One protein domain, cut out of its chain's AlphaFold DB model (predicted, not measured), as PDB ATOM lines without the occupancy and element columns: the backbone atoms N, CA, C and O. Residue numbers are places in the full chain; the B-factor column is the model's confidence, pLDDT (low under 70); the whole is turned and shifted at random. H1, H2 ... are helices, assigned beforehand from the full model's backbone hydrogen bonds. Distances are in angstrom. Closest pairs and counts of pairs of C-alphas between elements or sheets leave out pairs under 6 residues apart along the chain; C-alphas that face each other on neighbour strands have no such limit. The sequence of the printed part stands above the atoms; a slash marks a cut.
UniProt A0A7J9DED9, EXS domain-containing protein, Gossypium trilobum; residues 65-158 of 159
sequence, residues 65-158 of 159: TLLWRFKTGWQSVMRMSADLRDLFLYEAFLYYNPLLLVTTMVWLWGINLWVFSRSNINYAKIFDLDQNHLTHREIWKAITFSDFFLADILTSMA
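This is residues 65 to 158 of the 159 residues of the protein "EXS domain-containing protein" of Gossypium trilobum (UniProt A0A7J9DED9). Two long helices, H5 and H3, cross near their middles as a narrow X and make the core. H1 packs on the last part of H5, H2 makes a corner with the beginning of H3, and tiny H4 lies with its loop at the opposite end of the long axis. The 94 printed residues hold five named helices, H1 to H5 in chain order, and no named strand: all helix. The whole is loose, with a radius of gyration of the C-alphas of 15.9 A, and spans 48 by 25 by 19 A.

Find C-alpha 136 at (-6.261, -23.705, 6.559); from there H5 runs 30.9 A to residue 156. H3, residues 99 to 118, covers 28.5 A. H1, residues 65 to 79, begins at C-alpha 65 (13.154, -26.407, 3.376) and covers 21.3 A. H2, residues 82 to 95, covers 19.9 A; H4, residues 123 to 126, covers 5.2 A.

Look at Gly 110 and Ile 143: their C-alphas, 5.8 A apart, are the closest of H3 and H5, which touch at a steep tilt of 41 degrees, opposite ways. H5 touches H1 with residues 147 to 155 alone, closest at the C-alphas of Gly 73 and Leu 154, 7.0 A, at a shallow tilt of 34 degrees, only just short of steep, the same way. H2 and H3 only just touch, with 3 pairs of C-alphas within 8 A, and only at the corner; Phe 93 and Leu 100 have the closest C-alphas, 6.6 A. H4 is close to but not clearly touching H3, closest at the C-alphas of Phe 116 and Tyr 123, 7.1 A. H1 and H3 are apart. Every O i to N i+4 pair is within hydrogen-bond range in H1, H2 and H3, and 13 of 17 in H5; H4 is too short for one.

The C-alphas of Asp 83 and Gln 131 are farthest apart, 49.2 A. The printed part has no cut and no long link. Confidence is under 70 at residues 65 to 66, 117 and 120 to 158.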
ATOM      1  N   THR A  65      12.787 -25.969   4.717       64.56
ATOM      2  CA  THR A  65      13.154 -26.407   3.376       64.56
ATOM      3  C   THR A  65      12.605 -25.497   2.270       64.56
ATOM      4  O   THR A  65      13.306 -25.277   1.285       64.56
ATOM      5  N   LEU A  66      11.402 -24.929   2.422       65.12
ATOM      6  CA  LEU A  66      10.795 -24.002   1.450       65.12
ATOM      7  C   LEU A  66      11.547 -22.679   1.391       65.12
ATOM      8  O   LEU A  66      11.941 -22.228   0.319       65.12
ATOM      9  N   LEU A  67      11.793 -22.081   2.560       72.00
ATOM     10  CA  LEU A  67      12.526 -20.820   2.653       72.00
ATOM     11  C   LEU A  67      13.947 -20.974   2.114       72.00
ATOM     12  O   LEU A  67      14.457 -20.071   1.455       72.00
ATOM     13  N   TRP A  68      14.574 -22.126   2.360       73.50
ATOM     14  CA  TRP A  68      15.901 -22.418   1.839       73.50
ATOM     15  C   TRP A  68      15.901 -22.580   0.312       73.50
ATOM     16  O   TRP A  68      16.708 -21.929  -0.348       73.50
ATOM     17  N   ARG A  69      14.963 -23.352  -0.263       73.06
ATOM     18  CA  ARG A  69      14.876 -23.571  -1.721       73.06
ATOM     19  C   ARG A  69      14.482 -22.315  -2.497       73.06
ATOM     20  O   ARG A  69      15.080 -22.022  -3.531       73.06
ATOM     21  N   PHE A  70      13.532 -21.540  -1.976       70.81
ATOM     22  CA  PHE A  70      13.169 -20.252  -2.562       70.81
ATOM     23  C   PHE A  70      14.346 -19.274  -2.504       70.81
ATOM     24  O   PHE A  70      14.661 -18.627  -3.500       70.81
ATOM     25  N   LYS A  71      15.067 -19.223  -1.376       78.69
ATOM     26  CA  LYS A  71      16.276 -18.402  -1.245       78.69
ATOM     27  C   LYS A  71      17.349 -18.814  -2.252       78.69
ATOM     28  O   LYS A  71      17.941 -17.933  -2.867       78.69
ATOM     29  N   THR A  72      17.606 -20.107  -2.439       74.69
ATOM     30  CA  THR A  72      18.613 -20.567  -3.409       74.69
ATOM     31  C   THR A  72      18.205 -20.268  -4.851       74.69
ATOM     32  O   THR A  72      19.036 -19.777  -5.611       74.69
ATOM     33  N   GLY A  73      16.934 -20.473  -5.215       72.12
ATOM     34  CA  GLY A  73      16.421 -20.142  -6.552       72.12
ATOM     35  C   GLY A  73      16.456 -18.638  -6.829       72.12
ATOM     36  O   GLY A  73      16.971 -18.205  -7.858       72.12
ATOM     37  N   TRP A  74      16.022 -17.832  -5.857       76.38
ATOM     38  CA  TRP A  74      16.089 -16.375  -5.930       76.38
ATOM     39  C   TRP A  74      17.524 -15.880  -6.085       76.38
ATOM     40  O   TRP A  74      17.779 -15.038  -6.931       76.38
ATOM     41  N   GLN A  75      18.478 -16.407  -5.313       78.62
ATOM     42  CA  GLN A  75      19.889 -16.018  -5.421       78.62
ATOM     43  C   GLN A  75      20.519 -16.440  -6.755       78.62
ATOM     44  O   GLN A  75      21.440 -15.772  -7.220       78.62
ATOM     45  N   SER A  76      20.023 -17.509  -7.382       76.06
ATOM     46  CA  SER A  76      20.461 -17.933  -8.714       76.06
ATOM     47  C   SER A  76      19.975 -16.961  -9.794       76.06
ATOM     48  O   SER A  76      20.793 -16.369 -10.496       76.06
ATOM     49  N   VAL A  77      18.665 -16.678  -9.836       71.31
ATOM     50  CA  VAL A  77      18.060 -15.697 -10.760       71.31
ATOM     51  C   VAL A  77      18.649 -14.301 -10.514       71.31
ATOM     52  O   VAL A  77      19.207 -13.703 -11.427       71.31
ATOM     53  N   MET A  78      18.619 -13.847  -9.249       74.00
ATOM     54  CA  MET A  78      19.628 -13.049  -8.525       74.00
ATOM     55  C   MET A  78      20.879 -12.565  -9.280       74.00
ATOM     56  O   MET A  78      21.146 -11.370  -9.419       74.00
ATOM     57  N   ARG A  79      21.678 -13.538  -9.711       75.94
ATOM     58  CA  ARG A  79      23.040 -13.343 -10.215       75.94
ATOM     59  C   ARG A  79      23.118 -13.196 -11.731       75.94
ATOM     60  O   ARG A  79      24.177 -12.839 -12.235       75.94
ATOM     61  N   MET A  80      22.026 -13.451 -12.441       75.94
ATOM     62  CA  MET A  80      21.939 -13.283 -13.887       75.94
ATOM     63  C   MET A  80      21.810 -11.786 -14.229       75.94
ATOM     64  O   MET A  80      21.237 -11.022 -13.446       75.94
ATOM     65  N   SER A  81      22.380 -11.335 -15.352       81.75
ATOM     66  CA  SER A  81      22.250  -9.935 -15.789       81.75
ATOM     67  C   SER A  81      20.802  -9.615 -16.182       81.75
ATOM     68  O   SER A  81      20.044 -10.523 -16.514       81.75
ATOM     69  N   ALA A  82      20.405  -8.337 -16.118       79.12
ATOM     70  CA  ALA A  82      19.029  -7.899 -16.395       79.12
ATOM     71  C   ALA A  82      18.510  -8.416 -17.749       79.12
ATOM     72  O   ALA A  82      17.470  -9.064 -17.795       79.12
ATOM     73  N   ASP A  83      19.308  -8.264 -18.808       80.50
ATOM     74  CA  ASP A  83      18.927  -8.684 -20.162       80.50
ATOM     75  C   ASP A  83      18.754 -10.209 -20.287       80.50
ATOM     76  O   ASP A  83      17.839 -10.697 -20.947       80.50
ATOM     77  N   LEU A  84      19.612 -10.985 -19.612       80.44
ATOM     78  CA  LEU A  84      19.546 -12.448 -19.611       80.44
ATOM     79  C   LEU A  84      18.371 -12.972 -18.779       80.44
ATOM     80  O   LEU A  84      17.787 -13.997 -19.122       80.44
ATOM     81  N   ARG A  85      18.000 -12.275 -17.700       83.19
ATOM     82  CA  ARG A  85      16.827 -12.629 -16.885       83.19
ATOM     83  C   ARG A  85      15.534 -12.440 -17.640       83.19
ATOM     84  O   ARG A  85      14.659 -13.288 -17.529       83.19
ATOM     85  N   ASP A  86      15.411 -11.332 -18.357       82.06
ATOM     86  CA  ASP A  86      14.188 -11.026 -19.085       82.06
ATOM     87  C   ASP A  86      14.007 -12.020 -20.233       82.06
ATOM     88  O   ASP A  86      12.909 -12.542 -20.416       82.06
ATOM     89  N   LEU A  87      15.097 -12.390 -20.915       84.69
ATOM     90  CA  LEU A  87      15.088 -13.462 -21.909       84.69
ATOM     91  C   LEU A  87      14.726 -14.820 -21.288       84.69
ATOM     92  O   LEU A  87      13.873 -15.524 -21.816       84.69
ATOM     93  N   PHE A  88      15.313 -15.158 -20.139       78.81
ATOM     94  CA  PHE A  88      15.031 -16.396 -19.410       78.81
ATOM     95  C   PHE A  88      13.574 -16.486 -18.947       78.81
ATOM     96  O   PHE A  88      12.937 -17.527 -19.090       78.81
ATOM     97  N   LEU A  89      13.025 -15.405 -18.389       78.00
ATOM     98  CA  LEU A  89      11.630 -15.343 -17.953       78.00
ATOM     99  C   LEU A  89      10.683 -15.398 -19.146       78.00
ATOM    100  O   LEU A  89       9.661 -16.079 -19.072       78.00
ATOM    101  N   TYR A  90      11.030 -14.724 -20.241       80.75
ATOM    102  CA  TYR A  90      10.271 -14.776 -21.481       80.75
ATOM    103  C   TYR A  90      10.249 -16.195 -22.055       80.75
ATOM    104  O   TYR A  90       9.182 -16.708 -22.378       80.75
ATOM    105  N   GLU A  91      11.398 -16.865 -22.110       81.56
ATOM    106  CA  GLU A  91      11.519 -18.232 -22.611       81.56
ATOM    107  C   GLU A  91      10.818 -19.240 -21.690       81.56
ATOM    108  O   GLU A  91      10.047 -20.072 -22.169       81.56
ATOM    109  N   ALA A  92      10.967 -19.108 -20.368       77.25
ATOM    110  CA  ALA A  92      10.245 -19.919 -19.387       77.25
ATOM    111  C   ALA A  92       8.726 -19.737 -19.500       77.25
ATOM    112  O   ALA A  92       7.971 -20.703 -19.406       77.25
ATOM    113  N   PHE A  93       8.262 -18.511 -19.733       77.12
ATOM    114  CA  PHE A  93       6.847 -18.227 -19.928       77.12
ATOM    115  C   PHE A  93       6.326 -18.798 -21.249       77.12
ATOM    116  O   PHE A  93       5.217 -19.331 -21.300       77.12
ATOM    117  N   LEU A  94       7.127 -18.723 -22.314       82.62
ATOM    118  CA  LEU A  94       6.754 -19.234 -23.628       82.62
ATOM    119  C   LEU A  94       6.675 -20.767 -23.639       82.62
ATOM    120  O   LEU A  94       5.721 -21.315 -24.193       82.62
ATOM    121  N   TYR A  95       7.639 -21.440 -22.998       77.75
ATOM    122  CA  TYR A  95       7.743 -22.902 -22.935       77.75
ATOM    123  C   TYR A  95       6.782 -23.540 -21.928       77.75
ATOM    124  O   TYR A  95       6.158 -24.554 -22.238       77.75
ATOM    125  N   TYR A  96       6.637 -22.954 -20.738       76.50
ATOM    126  CA  TYR A  96       5.751 -23.460 -19.678       76.50
ATOM    127  C   TYR A  96       4.424 -22.710 -19.602       76.50
ATOM    128  O   TYR A  96       3.753 -22.746 -18.568       76.50
ATOM    129  N   ASN A  97       4.061 -22.026 -20.687       73.31
ATOM    130  CA  ASN A  97       2.768 -21.399 -20.943       73.31
ATOM    131  C   ASN A  97       1.622 -22.212 -20.289       73.31
ATOM    132  O   ASN A  97       1.640 -23.446 -20.243       73.31
ATOM    133  N   PRO A  98       0.520 -21.558 -19.926       77.31
ATOM    134  CA  PRO A  98      -0.194 -21.579 -18.621       77.31
ATOM    135  C   PRO A  98       0.402 -22.165 -17.324       77.31
ATOM    136  O   PRO A  98       0.049 -21.659 -16.258       77.31
ATOM    137  N   LEU A  99       1.212 -23.225 -17.332       79.50
ATOM    138  CA  LEU A  99       1.576 -23.935 -16.092       79.50
ATOM    139  C   LEU A  99       2.356 -23.052 -15.117       79.50
ATOM    140  O   LEU A  99       2.006 -22.999 -13.943       79.50
ATOM    141  N   LEU A 100       3.338 -22.292 -15.606       78.88
ATOM    142  CA  LEU A 100       4.113 -21.374 -14.764       78.88
ATOM    143  C   LEU A 100       3.210 -20.318 -14.107       78.88
ATOM    144  O   LEU A 100       3.358 -20.022 -12.919       78.88
ATOM    145  N   LEU A 101       2.226 -19.795 -14.844       81.69
ATOM    146  CA  LEU A 101       1.238 -18.854 -14.312       81.69
ATOM    147  C   LEU A 101       0.335 -19.489 -13.256       81.69
ATOM    148  O   LEU A 101       0.129 -18.904 -12.199       81.69
ATOM    149  N   VAL A 102      -0.188 -20.687 -13.510       84.25
ATOM    150  CA  VAL A 102      -1.053 -21.385 -12.549       84.25
ATOM    151  C   VAL A 102      -0.270 -21.732 -11.285       84.25
ATOM    152  O   VAL A 102      -0.758 -21.495 -10.181       84.25
ATOM    153  N   THR A 103       0.963 -22.225 -11.413       81.94
ATOM    154  CA  THR A 103       1.800 -22.563 -10.257       81.94
ATOM    155  C   THR A 103       2.166 -21.313  -9.457       81.94
ATOM    156  O   THR A 103       2.013 -21.326  -8.239       81.94
ATOM    157  N   THR A 104       2.581 -20.215 -10.100       79.81
ATOM    158  CA  THR A 104       2.881 -18.948  -9.398       79.81
ATOM    159  C   THR A 104       1.638 -18.327  -8.762       79.81
ATOM    160  O   THR A 104       1.721 -17.816  -7.646       79.81
ATOM    161  N   MET A 105       0.471 -18.437  -9.401       85.56
ATOM    162  CA  MET A 105      -0.811 -17.997  -8.846       85.56
ATOM    163  C   MET A 105      -1.189 -18.783  -7.583       85.56
ATOM    164  O   MET A 105      -1.467 -18.185  -6.543       85.56
ATOM    165  N   VAL A 106      -1.155 -20.119  -7.637       83.19
ATOM    166  CA  VAL A 106      -1.443 -20.992  -6.479       83.19
ATOM    167  C   VAL A 106      -0.420 -20.776  -5.360       83.19
ATOM    168  O   VAL A 106      -0.769 -20.776  -4.179       83.19
ATOM    169  N   TRP A 107       0.835 -20.531  -5.723       82.06
ATOM    170  CA  TRP A 107       1.911 -20.243  -4.784       82.06
ATOM    171  C   TRP A 107       1.726 -18.907  -4.051       82.06
ATOM    172  O   TRP A 107       1.758 -18.865  -2.819       82.06
ATOM    173  N   LEU A 108       1.452 -17.820  -4.783       82.56
ATOM    174  CA  LEU A 108       1.143 -16.503  -4.209       82.56
ATOM    175  C   LEU A 108      -0.122 -16.547  -3.346       82.56
ATOM    176  O   LEU A 108      -0.180 -15.927  -2.281       82.56
ATOM    177  N   TRP A 109      -1.119 -17.324  -3.766       82.69
ATOM    178  CA  TRP A 109      -2.306 -17.576  -2.959       82.69
ATOM    179  C   TRP A 109      -1.959 -18.263  -1.633       82.69
ATOM    180  O   TRP A 109      -2.455 -17.872  -0.572       82.69
ATOM    181  N   GLY A 110      -1.030 -19.215  -1.659       80.69
ATOM    182  CA  GLY A 110      -0.523 -19.841  -0.451       80.69
ATOM    183  C   GLY A 110       0.230 -18.905   0.482       80.69
ATOM    184  O   GLY A 110       0.030 -18.962   1.696       80.69
ATOM    185  N   ILE A 111       1.023 -17.981  -0.056       80.31
ATOM    186  CA  ILE A 111       1.670 -16.936   0.749       80.31
ATOM    187  C   ILE A 111       0.630 -16.057   1.443       80.31
ATOM    188  O   ILE A 111       0.772 -15.787   2.636       80.31
ATOM    189  N   ASN A 112      -0.439 -15.664   0.747       82.06
ATOM    190  CA  ASN A 112      -1.537 -14.916   1.361       82.06
ATOM    191  C   ASN A 112      -2.152 -15.691   2.534       82.06
ATOM    192  O   ASN A 112      -2.265 -15.155   3.637       82.06
ATOM    193  N   LEU A 113      -2.463 -16.976   2.345       78.00
ATOM    194  CA  LEU A 113      -2.942 -17.856   3.418       78.00
ATOM    195  C   LEU A 113      -1.968 -17.917   4.599       78.00
ATOM    196  O   LEU A 113      -2.394 -17.855   5.755       78.00
ATOM    197  N   TRP A 114      -0.669 -18.028   4.338       75.94
ATOM    198  CA  TRP A 114       0.352 -18.042   5.381       75.94
ATOM    199  C   TRP A 114       0.383 -16.739   6.189       75.94
ATOM    200  O   TRP A 114       0.417 -16.782   7.423       75.94
ATOM    201  N   VAL A 115       0.305 -15.588   5.513       79.12
ATOM    202  CA  VAL A 115       0.212 -14.273   6.162       79.12
ATOM    203  C   VAL A 115      -1.053 -14.186   7.020       79.12
ATOM    204  O   VAL A 115      -0.958 -13.790   8.180       79.12
ATOM    205  N   PHE A 116      -2.205 -14.635   6.512       71.69
ATOM    206  CA  PHE A 116      -3.467 -14.606   7.259       71.69
ATOM    207  C   PHE A 116      -3.464 -15.493   8.505       71.69
ATOM    208  O   PHE A 116      -3.994 -15.106   9.552       71.69
ATOM    209  N   SER A 117      -2.820 -16.659   8.426       66.94
ATOM    210  CA  SER A 117      -2.604 -17.511   9.597       66.94
ATOM    211  C   SER A 117      -1.714 -16.831  10.634       66.94
ATOM    212  O   SER A 117      -1.998 -16.916  11.830       66.94
ATOM    213  N   ARG A 118      -0.677 -16.107  10.198       74.56
ATOM    214  CA  ARG A 118       0.210 -15.362  11.098       74.56
ATOM    215  C   ARG A 118      -0.478 -14.159  11.744       74.56
ATOM    216  O   ARG A 118      -0.179 -13.851  12.893       74.56
ATOM    217  N   SER A 119      -1.414 -13.524  11.043       71.50
ATOM    218  CA  SER A 119      -2.210 -12.404  11.556       71.50
ATOM    219  C   SER A 119      -3.438 -12.829  12.375       71.50
ATOM    220  O   SER A 119      -4.211 -11.967  12.778       71.50
ATOM    221  N   ASN A 120      -3.632 -14.132  12.633       67.62
ATOM    222  CA  ASN A 120      -4.785 -14.681  13.364       67.62
ATOM    223  C   ASN A 120      -6.150 -14.284  12.751       67.62
ATOM    224  O   ASN A 120      -7.159 -14.196  13.449       67.62
ATOM    225  N   ILE A 121      -6.200 -14.024  11.440       68.06
ATOM    226  CA  ILE A 121      -7.454 -13.672  10.771       68.06
ATOM    227  C   ILE A 121      -8.107 -14.968  10.302       68.06
ATOM    228  O   ILE A 121      -7.508 -15.757   9.570       68.06
ATOM    229  N   ASN A 122      -9.343 -15.202  10.741       64.62
ATOM    230  CA  ASN A 122     -10.080 -16.398  10.363       64.62
ATOM    231  C   ASN A 122     -10.481 -16.324   8.880       64.62
ATOM    232  O   ASN A 122     -11.367 -15.560   8.507       64.62
ATOM    233  N   TYR A 123      -9.831 -17.139   8.052       63.56
ATOM    234  CA  TYR A 123     -10.017 -17.176   6.601       63.56
ATOM    235  C   TYR A 123     -11.466 -17.507   6.192       63.56
ATOM    236  O   TYR A 123     -11.985 -16.912   5.251       63.56
ATOM    237  N   ALA A 124     -12.154 -18.364   6.957       62.56
ATOM    238  CA  ALA A 124     -13.570 -18.682   6.744       62.56
ATOM    239  C   ALA A 124     -14.475 -17.449   6.917       62.56
ATOM    240  O   ALA A 124     -15.477 -17.308   6.229       62.56
ATOM    241  N   LYS A 125     -14.074 -16.503   7.776       62.91
ATOM    242  CA  LYS A 125     -14.805 -15.254   8.020       62.91
ATOM    243  C   LYS A 125     -14.573 -14.197   6.929       62.91
ATOM    244  O   LYS A 125     -15.418 -13.331   6.754       62.91
ATOM    245  N   ILE A 126     -13.440 -14.237   6.220       64.56
ATOM    246  CA  ILE A 126     -13.129 -13.283   5.136       64.56
ATOM    247  C   ILE A 126     -13.905 -13.642   3.862       64.56
ATOM    248  O   ILE A 126     -14.379 -12.755   3.162       64.56
ATOM    249  N   PHE A 127     -14.026 -14.939   3.572       68.19
ATOM    250  CA  PHE A 127     -14.660 -15.449   2.352       68.19
ATOM    251  C   PHE A 127     -16.088 -15.967   2.565       68.19
ATOM    252  O   PHE A 127     -16.645 -16.560   1.648       68.19
ATOM    253  N   ASP A 128     -16.655 -15.760   3.758       58.56
ATOM    254  CA  ASP A 128     -17.969 -16.280   4.168       58.56
ATOM    255  C   ASP A 128     -18.139 -17.779   3.848       58.56
ATOM    256  O   ASP A 128     -19.146 -18.258   3.327       58.56
ATOM    257  N   LEU A 129     -17.068 -18.529   4.106       65.19
ATOM    258  CA  LEU A 129     -16.974 -19.951   3.829       65.19
ATOM    259  C   LEU A 129     -17.574 -20.695   5.042       65.19
ATOM    260  O   LEU A 129     -17.003 -20.657   6.128       65.19
ATOM    261  N   ASP A 130     -18.726 -21.350   4.858       54.72
ATOM    262  CA  ASP A 130     -19.371 -22.291   5.806       54.72
ATOM    263  C   ASP A 130     -18.391 -23.246   6.568       54.72
ATOM    264  O   ASP A 130     -17.267 -23.518   6.164       54.72
ATOM    265  N   GLN A 131     -18.753 -23.759   7.741       57.72
ATOM    266  CA  GLN A 131     -17.777 -24.401   8.649       57.72
ATOM    267  C   GLN A 131     -17.294 -25.806   8.228       57.72
ATOM    268  O   GLN A 131     -16.473 -26.402   8.922       57.72
ATOM    269  N   ASN A 132     -17.764 -26.327   7.092       59.56
ATOM    270  CA  ASN A 132     -17.471 -27.681   6.605       59.56
ATOM    271  C   ASN A 132     -16.345 -27.761   5.556       59.56
ATOM    272  O   ASN A 132     -16.128 -28.824   4.972       59.56
ATOM    273  N   HIS A 133     -15.630 -26.668   5.287       61.22
ATOM    274  CA  HIS A 133     -14.629 -26.636   4.210       61.22
ATOM    275  C   HIS A 133     -13.220 -26.950   4.690       61.22
ATOM    276  O   HIS A 133     -12.906 -26.800   5.871       61.22
ATOM    277  N   LEU A 134     -12.364 -27.315   3.726       59.94
ATOM    278  CA  LEU A 134     -10.935 -27.563   3.920       59.94
ATOM    279  C   LEU A 134     -10.324 -26.549   4.892       59.94
ATOM    280  O   LEU A 134     -10.313 -25.336   4.656       59.94
ATOM    281  N   THR A 135      -9.785 -27.065   5.988       64.25
ATOM    282  CA  THR A 135      -9.132 -26.250   7.010       64.25
ATOM    283  C   THR A 135      -7.884 -25.584   6.426       64.25
ATOM    284  O   THR A 135      -7.242 -26.114   5.518       64.25
ATOM    285  N   HIS A 136      -7.478 -24.433   6.973       62.53
ATOM    286  CA  HIS A 136      -6.261 -23.705   6.559       62.53
ATOM    287  C   HIS A 136      -5.032 -24.626   6.404       62.53
ATOM    288  O   HIS A 136      -4.238 -24.493   5.474       62.53
ATOM    289  N   ARG A 137      -4.940 -25.633   7.274       63.91
ATOM    290  CA  ARG A 137      -3.883 -26.644   7.298       63.91
ATOM    291  C   ARG A 137      -3.901 -27.584   6.088       63.91
ATOM    292  O   ARG A 137      -2.839 -27.995   5.624       63.91
ATOM    293  N   GLU A 138      -5.076 -27.949   5.596       68.56
ATOM    294  CA  GLU A 138      -5.235 -28.829   4.433       68.56
ATOM    295  C   GLU A 138      -4.931 -28.082   3.140       68.56
ATOM    296  O   GLU A 138      -4.196 -28.594   2.294       68.56
ATOM    297  N   ILE A 139      -5.389 -26.833   3.040       67.94
ATOM    298  CA  ILE A 139      -5.051 -25.946   1.923       67.94
ATOM    299  C   ILE A 139      -3.532 -25.721   1.883       67.94
ATOM    300  O   ILE A 139      -2.906 -25.851   0.832       67.94
ATOM    301  N   TRP A 140      -2.907 -25.496   3.045       64.69
ATOM    302  CA  TRP A 140      -1.456 -25.343   3.155       64.69
ATOM    303  C   TRP A 140      -0.676 -26.566   2.648       64.69
ATOM    304  O   TRP A 140       0.323 -26.398   1.946       64.69
ATOM    305  N   LYS A 141      -1.145 -27.790   2.933       65.25
ATOM    306  CA  LYS A 141      -0.536 -29.029   2.404       65.25
ATOM    307  C   LYS A 141      -0.620 -29.123   0.878       65.25
ATOM    308  O   LYS A 141       0.320 -29.617   0.261       65.25
ATOM    309  N   ALA A 142      -1.712 -28.659   0.270       64.38
ATOM    310  CA  ALA A 142      -1.863 -28.644  -1.187       64.38
ATOM    311  C   ALA A 142      -0.923 -27.620  -1.855       64.38
ATOM    312  O   ALA A 142      -0.339 -27.888  -2.904       64.38
ATOM    313  N   ILE A 143      -0.706 -26.473  -1.210       66.50
ATOM    314  CA  ILE A 143       0.231 -25.440  -1.676       66.50
ATOM    315  C   ILE A 143       1.678 -25.940  -1.627       66.50
ATOM    316  O   ILE A 143       2.428 -25.718  -2.576       66.50
ATOM    317  N   THR A 144       2.053 -26.686  -0.579       65.69
ATOM    318  CA  THR A 144       3.425 -27.220  -0.439       65.69
ATOM    319  C   THR A 144       3.819 -28.162  -1.580       65.69
ATOM    320  O   THR A 144       5.002 -28.368  -1.840       65.69
ATOM    321  N   PHE A 145       2.837 -28.752  -2.265       67.06
ATOM    322  CA  PHE A 145       3.063 -29.578  -3.447       67.06
ATOM    323  C   PHE A 145       3.362 -28.732  -4.695       67.06
ATOM    324  O   PHE A 145       4.223 -29.100  -5.488       67.06
ATOM    325  N   SER A 146       2.726 -27.564  -4.842       63.34
ATOM    326  CA  SER A 146       2.986 -26.639  -5.959       63.34
ATOM    327  C   SER A 146       4.396 -26.036  -5.907       63.34
ATOM    328  O   SER A 146       5.000 -25.796  -6.951       63.34
ATOM    329  N   ASP A 147       4.966 -25.872  -4.709       64.12
ATOM    330  CA  ASP A 147       6.363 -25.458  -4.504       64.12
ATOM    331  C   ASP A 147       7.377 -26.379  -5.199       64.12
ATOM    332  O   ASP A 147       8.410 -25.919  -5.690       64.12
ATOM    333  N   PHE A 148       7.093 -27.685  -5.234       67.31
ATOM    334  CA  PHE A 148       7.968 -28.666  -5.872       67.31
ATOM    335  C   PHE A 148       8.064 -28.419  -7.381       67.31
ATOM    336  O   PHE A 148       9.167 -28.376  -7.917       67.31
ATOM    337  N   PHE A 149       6.930 -28.163  -8.037       67.38
ATOM    338  CA  PHE A 149       6.885 -27.837  -9.465       67.38
ATOM    339  C   PHE A 149       7.588 -26.521  -9.776       67.38
ATOM    340  O   PHE A 149       8.330 -26.429 -10.748       67.38
ATOM    341  N   LEU A 150       7.392 -25.507  -8.932       66.12
ATOM    342  CA  LEU A 150       7.990 -24.190  -9.135       66.12
ATOM    343  C   LEU A 150       9.522 -24.252  -8.999       66.12
ATOM    344  O   LEU A 150      10.241 -23.652  -9.795       66.12
ATOM    345  N   ALA A 151      10.034 -25.040  -8.047       69.38
ATOM    346  CA  ALA A 151      11.465 -25.297  -7.912       69.38
ATOM    347  C   ALA A 151      12.038 -26.125  -9.078       69.38
ATOM    348  O   ALA A 151      13.154 -25.851  -9.518       69.38
ATOM    349  N   ASP A 152      11.294 -27.114  -9.579       69.38
ATOM    350  CA  ASP A 152      11.722 -27.980 -10.684       69.38
ATOM    351  C   ASP A 152      11.798 -27.213 -12.013       69.38
ATOM    352  O   ASP A 152      12.819 -27.261 -12.693       69.38
ATOM    353  N   ILE A 153      10.795 -26.386 -12.323       69.31
ATOM    354  CA  ILE A 153      10.789 -25.510 -13.508       69.31
ATOM    355  C   ILE A 153      11.975 -24.534 -13.472       69.31
ATOM    356  O   ILE A 153      12.717 -24.415 -14.447       69.31
ATOM    357  N   LEU A 154      12.196 -23.866 -12.333       66.31
ATOM    358  CA  LEU A 154      13.304 -22.915 -12.182       66.31
ATOM    359  C   LEU A 154      14.682 -23.591 -12.268       66.31
ATOM    360  O   LEU A 154      15.633 -22.972 -12.738       66.31
ATOM    361  N   THR A 155      14.795 -24.848 -11.829       66.00
ATOM    362  CA  THR A 155      16.050 -25.616 -11.898       66.00
ATOM    363  C   THR A 155      16.280 -26.207 -13.292       66.00
ATOM    364  O   THR A 155      17.413 -26.216 -13.765       66.00
ATOM    365  N   SER A 156      15.221 -26.652 -13.974       64.56
ATOM    366  CA  SER A 156      15.253 -27.195 -15.340       64.56
ATOM    367  C   SER A 156      15.743 -26.175 -16.367       64.56
ATOM    368  O   SER A 156      16.432 -26.540 -17.315       64.56
ATOM    369  N   MET A 157      15.403 -24.902 -16.174       61.72
ATOM    370  CA  MET A 157      15.760 -23.825 -17.102       61.72
ATOM    371  C   MET A 157      17.177 -23.276 -16.889       61.72
ATOM    372  O   MET A 157      17.710 -22.609 -17.767       61.72
ATOM    373  N   ALA A 158      17.805 -23.522 -15.735       59.00
ATOM    374  CA  ALA A 158      19.115 -22.964 -15.375       59.00
ATOM    375  C   ALA A 158      20.318 -23.740 -15.966       59.00
ATOM    376  O   ALA A 158      21.411 -23.698 -15.394       59.00
TER     377      ALA A 158